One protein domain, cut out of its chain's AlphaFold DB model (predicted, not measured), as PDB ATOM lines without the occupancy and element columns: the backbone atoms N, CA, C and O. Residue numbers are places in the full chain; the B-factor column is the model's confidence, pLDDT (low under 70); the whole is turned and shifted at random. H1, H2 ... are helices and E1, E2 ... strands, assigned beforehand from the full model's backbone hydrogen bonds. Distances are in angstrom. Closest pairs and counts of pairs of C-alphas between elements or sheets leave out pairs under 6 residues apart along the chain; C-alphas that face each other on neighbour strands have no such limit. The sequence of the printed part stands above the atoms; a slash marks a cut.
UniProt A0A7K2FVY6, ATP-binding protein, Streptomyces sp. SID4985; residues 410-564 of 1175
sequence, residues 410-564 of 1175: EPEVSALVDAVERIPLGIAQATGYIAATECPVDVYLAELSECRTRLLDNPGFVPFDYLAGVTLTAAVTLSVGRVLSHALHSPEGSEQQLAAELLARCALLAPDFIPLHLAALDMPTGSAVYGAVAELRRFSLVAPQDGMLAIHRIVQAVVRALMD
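This is residues 410 to 564 of the 1175 residues of the protein "ATP-binding protein" of Streptomyces sp. SID4985 (UniProt A0A7K2FVY6). Helix H4 runs through the middle of a compact body of crossed helices and joins two groups: H1, H2 and H3 at one end, and H5, H6 and H7 with the small strand hairpin of E1 and E2 at the other. H8 packs on H4 and H5, and a long loop, residues 458 to 469, leads from H3 to H4. The printed part has 155 residues, with seven named helices, then two strands, then an eighth helix; the class is mostly helix, and the two-stranded sheet, order E1 - E2, is antiparallel. The radius of gyration of the C-alphas is 15.2 A, and the C-alphas span 42 by 32 by 31 A.

H1, residues 410 to 419, begins with C-alpha 410 at (145.814, 186.231, 227.051) and is 14.2 A long from first to last C-alpha. H2, residues 424 to 437, is 19.9 A long, and H3, residues 441 to 457, is 24.5 A. H4, residues 470 to 488, is the longest helix at 25.9 A; its C-alpha 470 is at (149.423, 177.662, 250.695). H5, residues 495 to 508, is 20.1 A long, H6, residues 516 to 519, is 5.0 A, and H7, residues 527 to 538, is 16.3 A. Strand E1, residues 542 to 545, is 9.6 A long and strand E2, residues 548 to 551, is 10.4 A. H8, residues 553 to 562, is 14.3 A long and ends with C-alpha 562 at (163.022, 169.501, 251.880).

H1 touches H3 at a shallow tilt of 6 degrees, the same way, closest at the C-alphas of Glu 412 and Val 441, 6.6 A apart. H1 and H2 only just touch, with 3 pairs of C-alphas within 8 A, the closest being Val 417 and Ile 427 at 6.1 A. H2 touches H4 at a shallow tilt of 28 degrees, the same way, with the C-alphas of Gly 426 and Leu 472 closest at 5.2 A. H3 and H4 touch and are about perpendicular, but only just, at 71 degrees; their closest C-alphas, Arg 452 and Ala 474, are 5.3 A apart. H4 and H5 are the hubs, touching four other helices each. With residues 483 to 488 alone H4 touches H5, closest at the C-alphas of Ala 487 and Gln 497, 4.0 A. H5 touches H7 at a steep tilt of 69.5 degrees, only just short of perpendicular, with the C-alphas of Ala 499 and Ala 532 closest at 4.2 A. H6 and H7 are near each other. E1 and E2 form a hairpin at 139 degrees; N 543 and O 550 are 2.9 A apart and N 550 and O 543 are 2.8 A apart, within hydrogen-bond range. H8 touches H5, closest at the C-alphas of Ala 507 and Gln 556, 4.3 A, and H4, closest at those of Val 476 and Val 555, 6.5 A. Among the pairs that are apart are H3 and H5, and H1 and H7. In H1, H2, H3, H4, H5, H7 and H8 every O i to N i+4 pair is within hydrogen-bond range; H6 is too short for such a pair.

The two C-alphas farthest apart, those of Pro 411 and Asp 522, are 46.0 A apart. The printed part has no cut. The link from H3 to H4, 12 residues, is long; the other links are tight or short. The mean pLDDT of the printed part is 85.9, and 16 residues are under 70: 459 to 461, 463 to 465, 467 to 468, 525 to 528 and 544 to 547.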
ATOM      1  N   GLU A 410     146.220 185.479 225.855       90.69
ATOM      2  CA  GLU A 410     145.814 186.231 227.051       90.69
ATOM      3  C   GLU A 410     144.869 185.466 228.009       90.69
ATOM      4  O   GLU A 410     145.116 185.528 229.215       90.69
ATOM      5  N   PRO A 411     143.892 184.653 227.545       92.12
ATOM      6  CA  PRO A 411     143.068 183.832 228.439       92.12
ATOM      7  C   PRO A 411     143.863 182.824 229.279       92.12
ATOM      8  O   PRO A 411     143.542 182.609 230.446       92.12
ATOM      9  N   GLU A 412     144.914 182.221 228.715       92.81
ATOM     10  CA  GLU A 412     145.775 181.284 229.447       92.81
ATOM     11  C   GLU A 412     146.638 182.020 230.476       92.81
ATOM     12  O   GLU A 412     146.772 181.572 231.614       92.81
ATOM     13  N   VAL A 413     147.171 183.190 230.108       93.44
ATOM     14  CA  VAL A 413     147.928 184.048 231.031       93.44
ATOM     15  C   VAL A 413     147.043 184.518 232.191       93.44
ATOM     16  O   VAL A 413     147.486 184.495 233.339       93.44
ATOM     17  N   SER A 414     145.792 184.896 231.919       92.81
ATOM     18  CA  SER A 414     144.829 185.281 232.956       92.81
ATOM     19  C   SER A 414     144.519 184.115 233.897       92.81
ATOM     20  O   SER A 414     144.593 184.283 235.110       92.81
ATOM     21  N   ALA A 415     144.248 182.919 233.360       93.19
ATOM     22  CA  ALA A 415     143.986 181.727 234.169       93.19
ATOM     23  C   ALA A 415     145.177 181.363 235.073       93.19
ATOM     24  O   ALA A 415     144.989 181.011 236.237       93.19
ATOM     25  N   LEU A 416     146.406 181.497 234.561       94.75
ATOM     26  CA  LEU A 416     147.629 181.312 235.340       94.75
ATOM     27  C   LEU A 416     147.721 182.307 236.502       94.75
ATOM     28  O   LEU A 416     147.991 181.917 237.637       94.75
ATOM     29  N   VAL A 417     147.500 183.590 236.210       94.56
ATOM     30  CA  VAL A 417     147.564 184.694 237.174       94.56
ATOM     31  C   VAL A 417     146.512 184.547 238.275       94.56
ATOM     32  O   VAL A 417     146.829 184.753 239.450       94.56
ATOM     33  N   ASP A 418     145.296 184.140 237.916       93.00
ATOM     34  CA  ASP A 418     144.216 183.876 238.868       93.00
ATOM     35  C   ASP A 418     144.539 182.670 239.763       93.00
ATOM     36  O   ASP A 418     144.322 182.719 240.975       93.00
ATOM     37  N   ALA A 419     145.121 181.607 239.199       92.75
ATOM     38  CA  ALA A 419     145.452 180.395 239.942       92.75
ATOM     39  C   ALA A 419     146.550 180.589 240.995       92.75
ATOM     40  O   ALA A 419     146.516 179.927 242.029       92.75
ATOM     41  N   VAL A 420     147.495 181.506 240.765       92.31
ATOM     42  CA  VAL A 420     148.501 181.917 241.766       92.31
ATOM     43  C   VAL A 420     148.044 183.098 242.624       92.31
ATOM     44  O   VAL A 420     148.861 183.796 243.232       92.31
ATOM     45  N   GLU A 421     146.731 183.334 242.662       91.75
ATOM     46  CA  GLU A 421     146.066 184.327 243.506       91.75
ATOM     47  C   GLU A 421     146.592 185.753 243.295       91.75
ATOM     48  O   GLU A 421     146.562 186.580 244.206       91.75
ATOM     49  N   ARG A 422     147.102 186.062 242.093       92.38
ATOM     50  CA  ARG A 422     147.657 187.379 241.730       92.38
ATOM     51  C   ARG A 422     148.736 187.877 242.714       92.38
ATOM     52  O   ARG A 422     148.953 189.084 242.864       92.38
ATOM     53  N   ILE A 423     149.416 186.957 243.402       89.88
ATOM     54  CA  ILE A 423     150.532 187.260 244.304       89.88
ATOM     55  C   ILE A 423     151.783 187.480 243.443       89.88
ATOM     56  O   ILE A 423     152.141 186.569 242.696       89.88
ATOM     57  N   PRO A 424     152.506 188.615 243.549       89.56
ATOM     58  CA  PRO A 424     153.635 188.900 242.666       89.56
ATOM     59  C   PRO A 424     154.698 187.800 242.637       89.56
ATOM     60  O   PRO A 424     155.145 187.392 241.567       89.56
ATOM     61  N   LEU A 425     155.079 187.277 243.807       87.81
ATOM     62  CA  LEU A 425     156.033 186.174 243.870       87.81
ATOM     63  C   LEU A 425     155.463 184.888 243.251       87.81
ATOM     64  O   LEU A 425     156.190 184.192 242.555       87.81
ATOM     65  N   GLY A 426     154.168 184.608 243.430       91.31
ATOM     66  CA  GLY A 426     153.495 183.465 242.805       91.31
ATOM     67  C   GLY A 426     153.487 183.565 241.278       91.31
ATOM     68  O   GLY A 426     153.829 182.603 240.597       91.31
ATOM     69  N   ILE A 427     153.211 184.755 240.737       92.50
ATOM     70  CA  ILE A 427     153.294 185.032 239.296       92.50
ATOM     71  C   ILE A 427     154.736 184.862 238.801       92.50
ATOM     72  O   ILE A 427     154.960 184.235 237.767       92.50
ATOM     73  N   ALA A 428     155.736 185.375 239.526       90.06
ATOM     74  CA  ALA A 428     157.141 185.198 239.159       90.06
ATOM     75  C   ALA A 428     157.544 183.713 239.117       90.06
ATOM     76  O   ALA A 428     158.207 183.301 238.165       90.06
ATOM     77  N   GLN A 429     157.099 182.919 240.096       92.12
ATOM     78  CA  GLN A 429     157.336 181.473 240.160       92.12
ATOM     79  C   GLN A 429     156.647 180.732 239.012       92.12
ATOM     80  O   GLN A 429     157.310 180.006 238.281       92.12
ATOM     81  N   ALA A 430     155.353 180.963 238.788       94.00
ATOM     82  CA  ALA A 430     154.600 180.303 237.723       94.00
ATOM     83  C   ALA A 430     155.108 180.665 236.322       94.00
ATOM     84  O   ALA A 430     155.342 179.791 235.489       94.00
ATOM     85  N   THR A 431     155.338 181.956 236.066       92.62
ATOM     86  CA  THR A 431     155.883 182.410 234.778       92.62
ATOM     87  C   THR A 431     157.311 181.916 234.564       92.62
ATOM     88  O   THR A 431     157.650 181.530 233.449       92.62
ATOM     89  N   GLY A 432     158.137 181.883 235.617       90.31
ATOM     90  CA  GLY A 432     159.482 181.311 235.578       90.31
ATOM     91  C   GLY A 432     159.461 179.814 235.275       90.31
ATOM     92  O   GLY A 432     160.167 179.365 234.379       90.31
ATOM     93  N   TYR A 433     158.597 179.059 235.952       93.19
ATOM     94  CA  TYR A 433     158.417 177.625 235.742       93.19
ATOM     95  C   TYR A 433     158.015 177.299 234.303       93.19
ATOM     96  O   TYR A 433     158.678 176.499 233.644       93.19
ATOM     97  N   ILE A 434     156.963 177.944 233.793       93.06
ATOM     98  CA  ILE A 434     156.466 177.721 232.428       93.06
ATOM     99  C   ILE A 434     157.523 178.124 231.400       93.06
ATOM    100  O   ILE A 434     157.781 177.378 230.460       93.06
ATOM    101  N   ALA A 435     158.193 179.264 231.594       88.44
ATOM    102  CA  ALA A 435     159.250 179.705 230.688       88.44
ATOM    103  C   ALA A 435     160.482 178.781 230.704       88.44
ATOM    104  O   ALA A 435     161.158 178.663 229.683       88.44
ATOM    105  N   ALA A 436     160.795 178.155 231.843       86.75
ATOM    106  CA  ALA A 436     161.940 177.259 231.989       86.75
ATOM    107  C   ALA A 436     161.672 175.846 231.451       86.75
ATOM    108  O   ALA A 436     162.586 175.207 230.938       86.75
ATOM    109  N   THR A 437     160.436 175.359 231.575       88.25
ATOM    110  CA  THR A 437     160.061 173.969 231.256       88.25
ATOM    111  C   THR A 437     159.292 173.818 229.948       88.25
ATOM    112  O   THR A 437     159.065 172.693 229.514       88.25
ATOM    113  N   GLU A 438     158.843 174.927 229.353       88.69
ATOM    114  CA  GLU A 438     157.865 174.942 228.255       88.69
ATOM    115  C   GLU A 438     156.578 174.156 228.596       88.69
ATOM    116  O   GLU A 438     155.879 173.661 227.712       88.69
ATOM    117  N   CYS A 439     156.254 174.039 229.892       90.62
ATOM    118  CA  CYS A 439     155.078 173.326 230.383       90.62
ATOM    119  C   CYS A 439     153.784 174.005 229.894       90.62
ATOM    120  O   CYS A 439     153.632 175.218 230.084       90.62
ATOM    121  N   PRO A 440     152.835 173.251 229.303       93.19
ATOM    122  CA  PRO A 440     151.505 173.763 228.996       93.19
ATOM    123  C   PRO A 440     150.801 174.313 230.245       93.19
ATOM    124  O   PRO A 440     150.909 173.749 231.337       93.19
ATOM    125  N   VAL A 441     150.072 175.420 230.088       93.56
ATOM    126  CA  VAL A 441     149.447 176.137 231.214       93.56
ATOM    127  C   VAL A 441     148.455 175.248 231.963       93.56
ATOM    128  O   VAL A 441     148.470 175.215 233.188       93.56
ATOM    129  N   ASP A 442     147.626 174.490 231.251       93.25
ATOM    130  CA  ASP A 442     146.646 173.567 231.830       93.25
ATOM    131  C   ASP A 442     147.294 172.470 232.691       93.25
ATOM    132  O   ASP A 442     146.798 172.163 233.777       93.25
ATOM    133  N   VAL A 443     148.435 171.934 232.250       94.50
ATOM    134  CA  VAL A 443     149.224 170.953 233.007       94.50
ATOM    135  C   VAL A 443     149.782 171.577 234.284       94.50
ATOM    136  O   VAL A 443     149.616 171.008 235.362       94.50
ATOM    137  N   TYR A 444     150.380 172.769 234.194       95.38
ATOM    138  CA  TYR A 444     150.893 173.474 235.372       95.38
ATOM    139  C   TYR A 444     149.788 173.756 236.400       95.38
ATOM    140  O   TYR A 444     149.985 173.555 237.597       95.38
ATOM    141  N   LEU A 445     148.608 174.188 235.946       95.75
ATOM    142  CA  LEU A 445     147.464 174.450 236.821       95.75
ATOM    143  C   LEU A 445     146.998 173.189 237.566       95.75
ATOM    144  O   LEU A 445     146.653 173.269 238.749       95.75
ATOM    145  N   ALA A 446     147.018 172.029 236.903       94.69
ATOM    146  CA  ALA A 446     146.713 170.751 237.536       94.69
ATOM    147  C   ALA A 446     147.765 170.373 238.597       94.69
ATOM    148  O   ALA A 446     147.389 170.081 239.735       94.69
ATOM    149  N   GLU A 447     149.062 170.464 238.266       94.62
ATOM    150  CA  GLU A 447     150.169 170.207 239.207       94.62
ATOM    151  C   GLU A 447     150.104 171.148 240.426       94.62
ATOM    152  O   GLU A 447     150.295 170.719 241.568       94.62
ATOM    153  N   LEU A 448     149.783 172.428 240.205       95.19
ATOM    154  CA  LEU A 448     149.630 173.431 241.263       95.19
ATOM    155  C   LEU A 448     148.471 173.083 242.192       95.19
ATOM    156  O   LEU A 448     148.630 173.115 243.415       95.19
ATOM    157  N   SER A 449     147.317 172.722 241.629       92.62
ATOM    158  CA  SER A 449     146.143 172.339 242.411       92.62
ATOM    159  C   SER A 449     146.401 171.080 243.240       92.62
ATOM    160  O   SER A 449     146.038 171.041 244.414       92.62
ATOM    161  N   GLU A 450     147.042 170.061 242.664       92.50
ATOM    162  CA  GLU A 450     147.386 168.827 243.374       92.50
ATOM    163  C   GLU A 450     148.393 169.089 244.499       92.50
ATOM    164  O   GLU A 450     148.188 168.660 245.637       92.50
ATOM    165  N   CYS A 451     149.459 169.845 244.216       90.69
ATOM    166  CA  CYS A 451     150.444 170.207 245.225       90.69
ATOM    167  C   CYS A 451     149.808 170.998 246.371       90.69
ATOM    168  O   CYS A 451     150.075 170.701 247.534       90.69
ATOM    169  N   ARG A 452     148.925 171.951 246.062       89.88
ATOM    170  CA  ARG A 452     148.186 172.716 247.070       89.88
ATOM    171  C   ARG A 452     147.333 171.811 247.960       89.88
ATOM    172  O   ARG A 452     147.374 171.976 249.174       89.88
ATOM    173  N   THR A 453     146.605 170.849 247.392       88.12
ATOM    174  CA  THR A 453     145.806 169.885 248.171       88.12
ATOM    175  C   THR A 453     146.686 169.071 249.119       88.12
ATOM    176  O   THR A 453     146.396 169.010 250.308       88.12
ATOM    177  N   ARG A 454     147.826 168.546 248.642       87.00
ATOM    178  CA  ARG A 454     148.774 167.808 249.499       87.00
ATOM    179  C   ARG A 454     149.303 168.649 250.663       87.00
ATOM    180  O   ARG A 454     149.474 168.127 251.759       87.00
ATOM    181  N   LEU A 455     149.571 169.936 250.433       85.31
ATOM    182  CA  LEU A 455     150.031 170.858 251.476       85.31
ATOM    183  C   LEU A 455     148.936 171.200 252.494       85.31
ATOM    184  O   LEU A 455     149.241 171.392 253.665       85.31
ATOM    185  N   LEU A 456     147.669 171.252 252.069       83.38
ATOM    186  CA  LEU A 456     146.529 171.419 252.978       83.38
ATOM    187  C   LEU A 456     146.311 170.178 253.854       83.38
ATOM    188  O   LEU A 456     145.997 170.318 255.034       83.38
ATOM    189  N   ASP A 457     146.520 168.984 253.296       82.94
ATOM    190  CA  ASP A 457     146.415 167.714 254.026       82.94
ATOM    191  C   ASP A 457     147.610 167.474 254.973       82.94
ATOM    192  O   ASP A 457     147.502 166.710 255.932       82.94
ATOM    193  N   ASN A 458     148.744 168.146 254.734       78.00
ATOM    194  CA  ASN A 458     149.940 168.099 255.575       78.00
ATOM    195  C   ASN A 458     150.461 169.514 255.913       78.00
ATOM    196  O   ASN A 458     151.508 169.936 255.405       78.00
ATOM    197  N   PRO A 459     149.767 170.252 256.802       65.75
ATOM    198  CA  PRO A 459     150.102 171.641 257.113       65.75
ATOM    199  C   PRO A 459     151.472 171.805 257.784       65.75
ATOM    200  O   PRO A 459     152.016 172.903 257.768       65.75
ATOM    201  N   GLY A 460     152.065 170.730 258.323       67.06
ATOM    202  CA  GLY A 460     153.409 170.753 258.911       67.06
ATOM    203  C   GLY A 460     154.535 171.034 257.908       67.06
ATOM    204  O   GLY A 460     155.629 171.398 258.321       67.06
ATOM    205  N   PHE A 461     154.274 170.897 256.603       68.12
ATOM    206  CA  PHE A 461     155.231 171.232 255.542       68.12
ATOM    207  C   PHE A 461     155.128 172.700 255.086       68.12
ATOM    208  O   PHE A 461     156.046 173.229 254.459       68.12
ATOM    209  N   VAL A 462     154.018 173.382 255.381       71.88
ATOM    210  CA  VAL A 462     153.867 174.804 255.061       71.88
ATOM    211  C   VAL A 462     154.617 175.607 256.124       71.88
ATOM    212  O   VAL A 462     154.307 175.460 257.308       71.88
ATOM    213  N   PRO A 463     155.582 176.470 255.750       69.88
ATOM    214  CA  PRO A 463     156.279 177.286 256.735       69.88
ATOM    215  C   PRO A 463     155.269 178.089 257.563       69.88
ATOM    216  O   PRO A 463     154.332 178.654 256.999       69.88
ATOM    217  N   PHE A 464     155.456 178.140 258.884       64.12
ATOM    218  CA  PHE A 464     154.479 178.701 259.830       64.12
ATOM    219  C   PHE A 464     154.003 180.111 259.431       64.12
ATOM    220  O   PHE A 464     152.805 180.392 259.391       64.12
ATOM    221  N   ASP A 465     154.938 180.954 258.995       62.09
ATOM    222  CA  ASP A 465     154.691 182.320 258.518       62.09
ATOM    223  C   ASP A 465     153.846 182.421 257.229       62.09
ATOM    224  O   ASP A 465     153.469 183.518 256.808       62.09
ATOM    225  N   TYR A 466     153.575 181.294 256.566       70.56
ATOM    226  CA  TYR A 466     152.899 181.185 255.274       70.56
ATOM    227  C   TYR A 466     151.690 180.237 255.312       70.56
ATOM    228  O   TYR A 466     151.177 179.873 254.254       70.56
ATOM    229  N   LEU A 467     151.173 179.884 256.497       64.81
ATOM    230  CA  LEU A 467     149.983 179.024 256.644       64.81
ATOM    231  C   LEU A 467     148.740 179.566 255.908       64.81
ATOM    232  O   LEU A 467     147.932 178.791 255.407       64.81
ATOM    233  N   ALA A 468     148.615 180.892 255.772       64.31
ATOM    234  CA  ALA A 468     147.561 181.545 254.983       64.31
ATOM    235  C   ALA A 468     147.881 181.657 253.470       64.31
ATOM    236  O   ALA A 468     147.058 182.141 252.702       64.31
ATOM    237  N   GLY A 469     149.075 181.233 253.039       70.69
ATOM    238  CA  GLY A 469     149.638 181.379 251.690       70.69
ATOM    239  C   GLY A 469     150.000 180.046 251.030       70.69
ATOM    240  O   GLY A 469     151.062 179.925 250.413       70.69
ATOM    241  N   VAL A 470     149.142 179.031 251.170       83.88
ATOM    242  CA  VAL A 470     149.423 177.662 250.695       83.88
ATOM    243  C   VAL A 470     149.648 177.608 249.182       83.88
ATOM    244  O   VAL A 470     150.519 176.878 248.723       83.88
ATOM    245  N   THR A 471     148.941 178.427 248.399       88.31
ATOM    246  CA  THR A 471     149.118 178.505 246.939       88.31
ATOM    247  C   THR A 471     150.500 179.036 246.546       88.31
ATOM    248  O   THR A 471     151.142 178.481 245.655       88.31
ATOM    249  N   LEU A 472     151.006 180.066 247.236       88.44
ATOM    250  CA  LEU A 472     152.365 180.572 247.011       88.44
ATOM    251  C   LEU A 472     153.410 179.512 247.376       88.44
ATOM    252  O   LEU A 472     154.359 179.301 246.622       88.44
ATOM    253  N   THR A 473     153.210 178.833 248.507       88.31
ATOM    254  CA  THR A 473     154.072 177.724 248.930       88.31
ATOM    255  C   THR A 473     154.072 176.622 247.873       88.31
ATOM    256  O   THR A 473     155.142 176.220 247.436       88.31
ATOM    257  N   ALA A 474     152.902 176.222 247.363       90.69
ATOM    258  CA  ALA A 474     152.772 175.230 246.296       90.69
ATOM    259  C   ALA A 474     153.516 175.644 245.015       90.69
ATOM    260  O   ALA A 474     154.257 174.837 244.458       90.69
ATOM    261  N   ALA A 475     153.381 176.899 244.574       93.00
ATOM    262  CA  ALA A 475     154.080 177.400 243.389       93.00
ATOM    263  C   ALA A 475     155.611 177.338 243.547       93.00
ATOM    264  O   ALA A 475     156.309 176.900 242.633       93.00
ATOM    265  N   VAL A 476     156.132 177.718 244.719       92.62
ATOM    266  CA  VAL A 476     157.566 177.615 245.043       92.62
ATOM    267  C   VAL A 476     158.001 176.150 245.125       92.62
ATOM    268  O   VAL A 476     159.025 175.790 244.550       92.62
ATOM    269  N   THR A 477     157.219 175.289 245.784       92.38
ATOM    270  CA  THR A 477     157.492 173.849 245.894       92.38
ATOM    271  C   THR A 477     157.558 173.177 244.526       92.38
ATOM    272  O   THR A 477     158.423 172.327 244.328       92.38
ATOM    273  N   LEU A 478     156.719 173.567 243.561       94.06
ATOM    274  CA  LEU A 478     156.803 173.056 242.190       94.06
ATOM    275  C   LEU A 478     158.105 173.469 241.498       94.06
ATOM    276  O   LEU A 478     158.788 172.612 240.938       94.06
ATOM    277  N   SER A 479     158.484 174.750 241.563       94.06
ATOM    278  CA  SER A 479     159.747 175.238 240.987       94.06
ATOM    279  C   SER A 479     160.965 174.552 241.602       94.06
ATOM    280  O   SER A 479     161.823 174.056 240.873       94.06
ATOM    281  N   VAL A 480     161.021 174.464 242.934       94.06
ATOM    282  CA  VAL A 480     162.094 173.758 243.653       94.06
ATOM    283  C   VAL A 480     162.096 172.274 243.279       94.06
ATOM    284  O   VAL A 480     163.128 171.741 242.881       94.06
ATOM    285  N   GLY A 481     160.937 171.613 243.325       91.81
ATOM    286  CA  GLY A 481     160.791 170.197 242.991       91.81
ATOM    287  C   GLY A 481     161.215 169.870 241.560       91.81
ATOM    288  O   GLY A 481     161.812 168.822 241.324       91.81
ATOM    289  N   ARG A 482     160.981 170.777 240.604       92.75
ATOM    290  CA  ARG A 482     161.421 170.604 239.216       92.75
ATOM    291  C   ARG A 482     162.936 170.727 239.071       92.75
ATOM    292  O   ARG A 482     163.521 169.888 238.394       92.75
ATOM    293  N   VAL A 483     163.573 171.686 239.749       93.12
ATOM    294  CA  VAL A 483     165.045 171.787 239.796       93.12
ATOM    295  C   VAL A 483     165.658 170.524 240.409       93.12
ATOM    296  O   VAL A 483     166.580 169.949 239.833       93.12
ATOM    297  N   LEU A 484     165.104 170.034 241.524       91.44
ATOM    298  CA  LEU A 484     165.551 168.785 242.149       91.44
ATOM    299  C   LEU A 484     165.335 167.573 241.225       91.44
ATOM    300  O   LEU A 484     166.208 166.720 241.098       91.44
ATOM    301  N   SER A 485     164.200 167.509 240.526       89.56
ATOM    302  CA  SER A 485     163.915 166.451 239.553       89.56
ATOM    303  C   SER A 485     164.887 166.475 238.370       89.56
ATOM    304  O   SER A 485     165.384 165.419 237.981       89.56
ATOM    305  N   HIS A 486     165.214 167.656 237.828       90.31
ATOM    306  CA  HIS A 486     166.236 167.799 236.787       90.31
ATOM    307  C   HIS A 486     167.596 167.298 237.281       90.31
ATOM    308  O   HIS A 486     168.255 166.546 236.566       90.31
ATOM    309  N   ALA A 487     167.985 167.644 238.509       89.94
ATOM    310  CA  ALA A 487     169.233 167.179 239.106       89.94
ATOM    311  C   ALA A 487     169.299 165.646 239.223       89.94
ATOM    312  O   ALA A 487     170.304 165.060 238.834       89.94
ATOM    313  N   LEU A 488     168.223 164.988 239.676       88.06
ATOM    314  CA  LEU A 488     168.168 163.524 239.841       88.06
ATOM    315  C   LEU A 488     168.352 162.736 238.534       88.06
ATOM    316  O   LEU A 488     168.808 161.596 238.569       88.06
ATOM    317  N   HIS A 489     167.985 163.322 237.393       87.44
ATOM    318  CA  HIS A 489     168.074 162.671 236.080       87.44
ATOM    319  C   HIS A 489     169.272 163.148 235.249       87.44
ATOM    320  O   HIS A 489     169.418 162.731 234.098       87.44
ATOM    321  N   SER A 490     170.116 164.021 235.804       87.06
ATOM    322  CA  SER A 490     171.258 164.594 235.094       87.06
ATOM    323  C   SER A 490     172.580 163.951 235.536       87.06
ATOM    324  O   SER A 490     172.689 163.494 236.674       87.06
ATOM    325  N   PRO A 491     173.604 163.898 234.663       85.12
ATOM    326  CA  PRO A 491     174.923 163.383 235.030       85.12
ATOM    327  C   PRO A 491     175.573 164.184 236.162       85.12
ATOM    328  O   PRO A 491     175.328 165.389 236.298       85.12
ATOM    329  N   GLU A 492     176.467 163.537 236.910       80.75
ATOM    330  CA  GLU A 492     177.284 164.216 237.917       80.75
ATOM    331  C   GLU A 492     178.114 165.356 237.296       80.75
ATOM    332  O   GLU A 492     178.707 165.206 236.226       80.75
ATOM    333  N   GLY A 493     178.140 166.516 237.955       75.62
ATOM    334  CA  GLY A 493     178.832 167.724 237.505       75.62
ATOM    335  C   GLY A 493     178.116 168.524 236.409       75.62
ATOM    336  O   GLY A 493     178.683 169.499 235.910       75.62
ATOM    337  N   SER A 494     176.896 168.143 236.022       84.31
ATOM    338  CA  SER A 494     176.067 168.908 235.077       84.31
ATOM    339  C   SER A 494     175.514 170.201 235.689       84.31
ATOM    340  O   SER A 494     175.333 170.309 236.900       84.31
ATOM    341  N   GLU A 495     175.179 171.180 234.842       82.25
ATOM    342  CA  GLU A 495     174.596 172.464 235.266       82.25
ATOM    343  C   GLU A 495     173.318 172.280 236.104       82.25
ATOM    344  O   GLU A 495     173.097 173.011 237.066       82.25
ATOM    345  N   GLN A 496     172.502 171.273 235.778       86.38
ATOM    346  CA  GLN A 496     171.251 170.953 236.467       86.38
ATOM    347  C   GLN A 496     171.489 170.359 237.858       86.38
ATOM    348  O   GLN A 496     170.795 170.725 238.805       86.38
ATOM    349  N   GLN A 497     172.476 169.467 238.002       90.00
ATOM    350  CA  GLN A 497     172.837 168.930 239.314       90.00
ATOM    351  C   GLN A 497     173.414 170.035 240.207       90.00
ATOM    352  O   GLN A 497     172.994 170.197 241.353       90.00
ATOM    353  N   LEU A 498     174.315 170.847 239.649       90.31
ATOM    354  CA  LEU A 498     174.918 171.973 240.352       90.31
ATOM    355  C   LEU A 498     173.876 173.036 240.734       90.31
ATOM    356  O   LEU A 498     174.020 173.668 241.774       90.31
ATOM    357  N   ALA A 499     172.806 173.223 239.954       91.88
ATOM    358  CA  ALA A 499     171.719 174.138 240.305       91.88
ATOM    359  C   ALA A 499     171.012 173.723 241.603       91.88
ATOM    360  O   ALA A 499     170.799 174.566 242.474       91.88
ATOM    361  N   ALA A 500     170.687 172.438 241.767       93.06
ATOM    362  CA  ALA A 500     170.068 171.934 242.993       93.06
ATOM    363  C   ALA A 500     170.980 172.111 244.217       93.06
ATOM    364  O   ALA A 500     170.527 172.581 245.261       93.06
ATOM    365  N   GLU A 501     172.267 171.796 244.074       91.75
ATOM    366  CA  GLU A 501     173.249 171.954 245.149       91.75
ATOM    367  C   GLU A 501     173.469 173.432 245.517       91.75
ATOM    368  O   GLU A 501     173.449 173.797 246.694       91.75
ATOM    369  N   LEU A 502     173.585 174.309 244.515       93.31
ATOM    370  CA  LEU A 502     173.733 175.748 244.718       93.31
ATOM    371  C   LEU A 502     172.507 176.352 245.415       93.31
ATOM    372  O   LEU A 502     172.653 177.203 246.293       93.31
ATOM    373  N   LEU A 503     171.302 175.904 245.054       95.00
ATOM    374  CA  LEU A 503     170.057 176.340 245.685       95.00
ATOM    375  C   LEU A 503     169.991 175.924 247.155       95.00
ATOM    376  O   LEU A 503     169.664 176.756 248.001       95.00
ATOM    377  N   ALA A 504     170.325 174.664 247.453       93.25
ATOM    378  CA  ALA A 504     170.384 174.147 248.818       93.25
ATOM    379  C   ALA A 504     171.327 174.986 249.687       93.25
ATOM    380  O   ALA A 504     170.978 175.390 250.788       93.25
ATOM    381  N   ARG A 505     172.489 175.351 249.152       94.19
ATOM    382  CA  ARG A 505     173.495 176.151 249.858       94.19
ATOM    383  C   ARG A 505     173.107 177.610 250.035       94.19
ATOM    384  O   ARG A 505     173.245 178.139 251.132       94.19
ATOM    385  N   CYS A 506     172.541 178.249 249.009       94.31
ATOM    386  CA  CYS A 506     171.962 179.590 249.147       94.31
ATOM    387  C   CYS A 506     170.858 179.608 250.212       94.31
ATOM    388  O   CYS A 506     170.686 180.599 250.918       94.31
ATOM    389  N   ALA A 507     170.106 178.511 250.351       93.81
ATOM    390  CA  ALA A 507     169.082 178.406 251.375       93.81
ATOM    391  C   ALA A 507     169.654 178.400 252.794       93.81
ATOM    392  O   ALA A 507     168.940 178.826 253.690       93.81
ATOM    393  N   LEU A 508     170.901 177.984 253.017       94.12
ATOM    394  CA  LEU A 508     171.535 177.929 254.341       94.12
ATOM    395  C   LEU A 508     172.290 179.215 254.726       94.12
ATOM    396  O   LEU A 508     172.687 179.368 255.873       94.12
ATOM    397  N   LEU A 509     172.463 180.160 253.804       95.06
ATOM    398  CA  LEU A 509     173.137 181.440 254.051       95.06
ATOM    399  C   LEU A 509     172.120 182.560 254.344       95.06
ATOM    400  O   LEU A 509     170.915 182.387 254.145       95.06
ATOM    401  N   ALA A 510     172.595 183.728 254.797       89.94
ATOM    402  CA  ALA A 510     171.763 184.940 254.845       89.94
ATOM    403  C   ALA A 510     171.134 185.235 253.457       89.94
ATOM    404  O   ALA A 510     171.769 184.951 252.442       89.94
ATOM    405  N   PRO A 511     169.893 185.756 253.383       85.50
ATOM    406  CA  PRO A 511     169.092 185.771 252.150       85.50
ATOM    407  C   PRO A 511     169.601 186.713 251.050       85.50
ATOM    408  O   PRO A 511     169.320 186.477 249.873       85.50
ATOM    409  N   ASP A 512     170.342 187.757 251.412       80.00
ATOM    410  CA  ASP A 512     170.814 188.797 250.500       80.00
ATOM    411  C   ASP A 512     172.347 188.803 250.408       80.00
ATOM    412  O   ASP A 512     173.035 188.320 251.302       80.00
ATOM    413  N   PHE A 513     172.873 189.364 249.314       76.62
ATOM    414  CA  PHE A 513     174.308 189.567 249.063       76.62
ATOM    415  C   PHE A 513     175.204 188.316 249.138       76.62
ATOM    416  O   PHE A 513     176.412 188.442 249.311       76.62
ATOM    417  N   ILE A 514     174.649 187.128 248.889       87.19
ATOM    418  CA  ILE A 514     175.347 185.837 248.921       87.19
ATOM    419  C   ILE A 514     176.506 185.805 247.909       87.19
ATOM    420  O   ILE A 514     176.261 185.811 246.692       87.19
ATOM    421  N   PRO A 515     177.771 185.680 248.361       87.06
ATOM    422  CA  PRO A 515     178.901 185.534 247.464       87.06
ATOM    423  C   PRO A 515     178.856 184.200 246.726       87.06
ATOM    424  O   PRO A 515     178.752 183.132 247.332       87.06
ATOM    425  N   LEU A 516     179.011 184.245 245.399       86.56
ATOM    426  CA  LEU A 516     178.974 183.034 244.573       86.56
ATOM    427  C   LEU A 516     180.040 182.013 244.991       86.56
ATOM    428  O   LEU A 516     179.782 180.817 244.946       86.56
ATOM    429  N   HIS A 517     181.221 182.469 245.415       86.38
ATOM    430  CA  HIS A 517     182.292 181.577 245.863       86.38
ATOM    431  C   HIS A 517     181.933 180.821 247.151       86.38
ATOM    432  O   HIS A 517     182.373 179.690 247.317       86.38
ATOM    433  N   LEU A 518     181.113 181.419 248.023       90.38
ATOM    434  CA  LEU A 518     180.624 180.783 249.241       90.38
ATOM    435  C   LEU A 518     179.488 179.809 248.908       90.38
ATOM    436  O   LEU A 518     179.530 178.649 249.295       90.38
ATOM    437  N   ALA A 519     178.516 180.229 248.093       91.44
ATOM    438  CA  ALA A 519     177.439 179.344 247.645       91.44
ATOM    439  C   ALA A 519     177.958 178.141 246.827       91.44
ATOM    440  O   ALA A 519     177.395 177.050 246.894       91.44
ATOM    441  N   ALA A 520     179.056 178.314 246.088       89.94
ATOM    442  CA  ALA A 520     179.693 177.280 245.275       89.94
ATOM    443  C   ALA A 520     180.881 176.574 245.964       89.94
ATOM    444  O   ALA A 520     181.703 175.965 245.280       89.94
ATOM    445  N   LEU A 521     180.986 176.628 247.297       89.75
ATOM    446  CA  LEU A 521     182.063 175.994 248.078       89.75
ATOM    447  C   LEU A 521     182.262 174.504 247.723       89.75
ATOM    448  O   LEU A 521     181.313 173.742 247.697       89.75
ATOM    449  N   ASP A 522     183.460 174.031 247.406       85.88
ATOM    450  CA  ASP A 522     183.683 172.631 246.971       85.88
ATOM    451  C   ASP A 522     182.977 172.200 245.659       85.88
ATOM    452  O   ASP A 522     183.016 171.023 245.302       85.88
ATOM    453  N   MET A 523     182.351 173.112 244.900       84.94
ATOM    454  CA  MET A 523     181.770 172.794 243.584       84.94
ATOM    455  C   MET A 523     182.789 172.973 242.442       84.94
ATOM    456  O   MET A 523     183.742 173.753 242.551       84.94
ATOM    457  N   PRO A 524     182.587 172.311 241.284       76.12
ATOM    458  CA  PRO A 524     183.407 172.523 240.094       76.12
ATOM    459  C   PRO A 524     183.418 173.992 239.639       76.12
ATOM    460  O   PRO A 524     182.396 174.553 239.270       76.12
ATOM    461  N   THR A 525     184.590 174.631 239.598       63.47
ATOM    462  CA  THR A 525     184.718 176.025 239.124       63.47
ATOM    463  C   THR A 525     184.487 176.152 237.611       63.47
ATOM    464  O   THR A 525     184.944 175.292 236.854       63.47
ATOM    465  N   GLY A 526     183.939 177.279 237.145       63.56
ATOM    466  CA  GLY A 526     183.876 177.633 235.718       63.56
ATOM    467  C   GLY A 526     182.450 177.815 235.198       63.56
ATOM    468  O   GLY A 526     181.541 178.126 235.965       63.56
ATOM    469  N   SER A 527     182.250 177.634 233.887       66.56
ATOM    470  CA  SER A 527     180.966 177.885 233.209       66.56
ATOM    471  C   SER A 527     179.796 177.084 233.786       66.56
ATOM    472  O   SER A 527     178.681 177.588 233.786       66.56
ATOM    473  N   ALA A 528     180.044 175.891 234.334       69.88
ATOM    474  CA  ALA A 528     178.999 175.028 234.885       69.88
ATOM    475  C   ALA A 528     178.264 175.657 236.087       69.88
ATOM    476  O   ALA A 528     177.044 175.555 236.186       69.88
ATOM    477  N   VAL A 529     178.974 176.387 236.959       76.69
ATOM    478  CA  VAL A 529     178.363 177.114 238.091       76.69
ATOM    479  C   VAL A 529     177.567 178.324 237.604       76.69
ATOM    480  O   VAL A 529     176.484 178.598 238.113       76.69
ATOM    481  N   TYR A 530     178.042 179.030 236.575       80.25
ATOM    482  CA  TYR A 530     177.262 180.110 235.962       80.25
ATOM    483  C   TYR A 530     176.023 179.582 235.224       80.25
ATOM    484  O   TYR A 530     174.975 180.225 235.271       80.25
ATOM    485  N   GLY A 531     176.113 178.400 234.606       77.81
ATOM    486  CA  GLY A 531     174.976 177.659 234.057       77.81
ATOM    487  C   GLY A 531     173.963 177.291 235.141       77.81
ATOM    488  O   GLY A 531     172.777 177.570 234.986       77.81
ATOM    489  N   ALA A 532     174.431 176.804 236.294       84.94
ATOM    490  CA  ALA A 532     173.598 176.544 237.468       84.94
ATOM    491  C   ALA A 532     172.890 177.811 237.986       84.94
ATOM    492  O   ALA A 532     171.680 177.800 238.211       84.94
ATOM    493  N   VAL A 533     173.601 178.941 238.101       85.62
ATOM    494  CA  VAL A 533     172.995 180.242 238.447       85.62
ATOM    495  C   VAL A 533     171.949 180.649 237.407       85.62
ATOM    496  O   VAL A 533     170.868 181.119 237.764       85.62
ATOM    497  N   ALA A 534     172.243 180.484 236.115       82.69
ATOM    498  CA  ALA A 534     171.308 180.803 235.041       82.69
ATOM    499  C   ALA A 534     170.046 179.931 235.109       82.69
ATOM    500  O   ALA A 534     168.947 180.450 234.898       82.69
ATOM    501  N   GLU A 535     170.185 178.651 235.453       84.56
ATOM    502  CA  GLU A 535     169.072 177.728 235.657       84.56
ATOM    503  C   GLU A 535     168.190 178.175 236.833       84.56
ATOM    504  O   GLU A 535     166.991 178.392 236.655       84.56
ATOM    505  N   LEU A 536     168.772 178.460 238.001       89.31
ATOM    506  CA  LEU A 536     168.014 178.961 239.160       89.31
ATOM    507  C   LEU A 536     167.311 180.297 238.885       89.31
ATOM    508  O   LEU A 536     166.190 180.528 239.351       89.31
ATOM    509  N   ARG A 537     167.935 181.171 238.087       87.75
ATOM    510  CA  ARG A 537     167.330 182.434 237.640       87.75
ATOM    511  C   ARG A 537     166.147 182.219 236.702       87.75
ATOM    512  O   ARG A 537     165.194 182.994 236.773       87.75
ATOM    513  N   ARG A 538     166.172 181.199 235.832       83.62
ATOM    514  CA  ARG A 538     165.037 180.872 234.945       83.62
ATOM    515  C   ARG A 538     163.791 180.525 235.758       83.62
ATOM    516  O   ARG A 538     162.724 181.060 235.476       83.62
ATOM    517  N   PHE A 539     163.957 179.754 236.831       86.62
ATOM    518  CA  PHE A 539     162.883 179.434 237.777       86.62
ATOM    519  C   PHE A 539     162.542 180.575 238.755       86.62
ATOM    520  O   PHE A 539     161.644 180.429 239.576       86.62
ATOM    521  N   SER A 540     163.213 181.733 238.676       86.81
ATOM    522  CA  SER A 540     163.041 182.860 239.613       86.81
ATOM    523  C   SER A 540     163.271 182.478 241.088       86.81
ATOM    524  O   SER A 540     162.644 183.043 241.984       86.81
ATOM    525  N   LEU A 541     164.161 181.512 241.344       89.31
ATOM    526  CA  LEU A 541     164.511 181.044 242.693       89.31
ATOM    527  C   LEU A 541     165.653 181.860 243.307       89.31
ATOM    528  O   LEU A 541     165.662 182.094 244.512       89.31
ATOM    529  N   VAL A 542     166.582 182.321 242.467       87.44
ATOM    530  CA  VAL A 542     167.718 183.174 242.839       87.44
ATOM    531  C   VAL A 542     167.766 184.382 241.905       87.44
ATOM    532  O   VAL A 542     167.464 184.268 240.713       87.44
ATOM    533  N   ALA A 543     168.156 185.543 242.425       76.25
ATOM    534  CA  ALA A 543     168.332 186.777 241.668       76.25
ATOM    535  C   ALA A 543     169.752 187.341 241.851       76.25
ATOM    536  O   ALA A 543     170.311 187.217 242.934       76.25
ATOM    537  N   PRO A 544     170.349 187.971 240.823       64.81
ATOM    538  CA  PRO A 544     171.566 188.744 241.007       64.81
ATOM    539  C   PRO A 544     171.243 190.103 241.644       64.81
ATOM    540  O   PRO A 544     170.319 190.792 241.203       64.81
ATOM    541  N   GLN A 545     172.039 190.503 242.628       56.62
ATOM    542  CA  GLN A 545     171.979 191.795 243.303       56.62
ATOM    543  C   GLN A 545     173.406 192.325 243.454       56.62
ATOM    544  O   GLN A 545     174.216 191.725 244.149       56.62
ATOM    545  N   ASP A 546     173.735 193.397 242.726       50.00
ATOM    546  CA  ASP A 546     175.045 194.072 242.769       50.00
ATOM    547  C   ASP A 546     176.265 193.142 242.591       50.00
ATOM    548  O   ASP A 546     177.316 193.329 243.193       50.00
ATOM    549  N   GLY A 547     176.132 192.119 241.739       55.09
ATOM    550  CA  GLY A 547     177.190 191.131 241.478       55.09
ATOM    551  C   GLY A 547     177.191 189.923 242.423       55.09
ATOM    552  O   GLY A 547     177.930 188.974 242.176       55.09
ATOM    553  N   MET A 548     176.319 189.917 243.432       74.88
ATOM    554  CA  MET A 548     176.086 188.808 244.363       74.88
ATOM    555  C   MET A 548     174.741 188.121 244.098       74.88
ATOM    556  O   MET A 548     173.967 188.552 243.239       74.88
ATOM    557  N   LEU A 549     174.461 187.027 244.805       81.88
ATOM    558  CA  LEU A 549     173.189 186.312 244.730       81.88
ATOM    559  C   LEU A 549     172.242 186.745 245.859       81.88
ATOM    560  O   LEU A 549     172.665 187.079 246.958       81.88
ATOM    561  N   ALA A 550     170.944 186.701 245.589       83.88
ATOM    562  CA  ALA A 550     169.885 186.885 246.569       83.88
ATOM    563  C   ALA A 550     168.833 185.788 246.392       83.88
ATOM    564  O   ALA A 550     168.505 185.393 245.265       83.88
ATOM    565  N   ILE A 551     168.289 185.301 247.500       89.19
ATOM    566  CA  ILE A 551     167.280 184.246 247.552       89.19
ATOM    567  C   ILE A 551     166.128 184.693 248.447       89.19
ATOM    568  O   ILE A 551     166.304 185.179 249.561       89.19
ATOM    569  N   HIS A 552     164.900 184.527 247.963       86.62
ATOM    570  CA  HIS A 552     163.740 184.952 248.736       86.62
ATOM    571  C   HIS A 552     163.527 184.029 249.950       86.62
ATOM    572  O   HIS A 552     163.551 182.807 249.813       86.62
ATOM    573  N   ARG A 553     163.211 184.587 251.126       85.12
ATOM    574  CA  ARG A 553     163.072 183.833 252.393       85.12
ATOM    575  C   ARG A 553     162.103 182.638 252.331       85.12
ATOM    576  O   ARG A 553     162.390 181.597 252.904       85.12
ATOM    577  N   ILE A 554     160.977 182.739 251.608       86.12
ATOM    578  CA  ILE A 554     160.078 181.575 251.399       86.12
ATOM    579  C   ILE A 554     160.756 180.441 250.615       86.12
ATOM    580  O   ILE A 554     160.512 179.275 250.897       86.12
ATOM    581  N   VAL A 555     161.611 180.775 249.641       90.44
ATOM    582  CA  VAL A 555     162.362 179.780 248.870       90.44
ATOM    583  C   VAL A 555     163.349 179.091 249.803       90.44
ATOM    584  O   VAL A 555     163.387 177.867 249.814       90.44
ATOM    585  N   GLN A 556     164.054 179.846 250.656       90.62
ATOM    586  CA  GLN A 556     164.918 179.255 251.683       90.62
ATOM    587  C   GLN A 556     164.136 178.317 252.609       90.62
ATOM    588  O   GLN A 556     164.569 177.192 252.826       90.62
ATOM    589  N   ALA A 557     162.969 178.740 253.105       86.31
ATOM    590  CA  ALA A 557     162.147 177.931 254.005       86.31
ATOM    591  C   ALA A 557     161.667 176.622 253.352       86.31
ATOM    592  O   ALA A 557     161.782 175.561 253.959       86.31
ATOM    593  N   VAL A 558     161.182 176.680 252.105       88.44
ATOM    594  CA  VAL A 558     160.751 175.485 251.354       88.44
ATOM    595  C   VAL A 558     161.929 174.557 251.070       88.44
ATOM    596  O   VAL A 558     161.793 173.346 251.210       88.44
ATOM    597  N   VAL A 559     163.087 175.103 250.687       91.31
ATOM    598  CA  VAL A 559     164.291 174.303 250.430       91.31
ATOM    599  C   VAL A 559     164.774 173.640 251.720       91.31
ATOM    600  O   VAL A 559     164.940 172.428 251.723       91.31
ATOM    601  N   ARG A 560     164.896 174.375 252.834       87.75
ATOM    602  CA  ARG A 560     165.284 173.814 254.143       87.75
ATOM    603  C   ARG A 560     164.323 172.721 254.616       87.75
ATOM    604  O   ARG A 560     164.781 171.701 255.108       87.75
ATOM    605  N   ALA A 561     163.014 172.891 254.416       84.56
ATOM    606  CA  ALA A 561     162.011 171.877 254.765       84.56
ATOM    607  C   ALA A 561     162.117 170.584 253.928       84.56
ATOM    608  O   ALA A 561     161.600 169.546 254.334       84.56
ATOM    609  N   LEU A 562     162.760 170.646 252.757       84.44
ATOM    610  CA  LEU A 562     163.022 169.501 251.880       84.44
ATOM    611  C   LEU A 562     164.390 168.851 252.120       84.44
ATOM    612  O   LEU A 562     164.654 167.788 251.556       84.44
ATOM    613  N   MET A 563     165.270 169.492 252.886       87.12
ATOM    614  CA  MET A 563     166.619 168.997 253.133       87.12
ATOM    615  C   MET A 563     166.637 167.971 254.263       87.12
ATOM    616  O   MET A 563     165.854 168.038 255.209       87.12
ATOM    617  N   ASP A 564     167.567 167.026 254.157       79.44
ATOM    618  CA  ASP A 564     167.883 166.102 255.240       79.44
ATOM    619  C   ASP A 564     168.713 166.810 256.319       79.44
ATOM    620  O   ASP A 564     169.640 167.559 256.001       79.44
TER     621      ASP A 564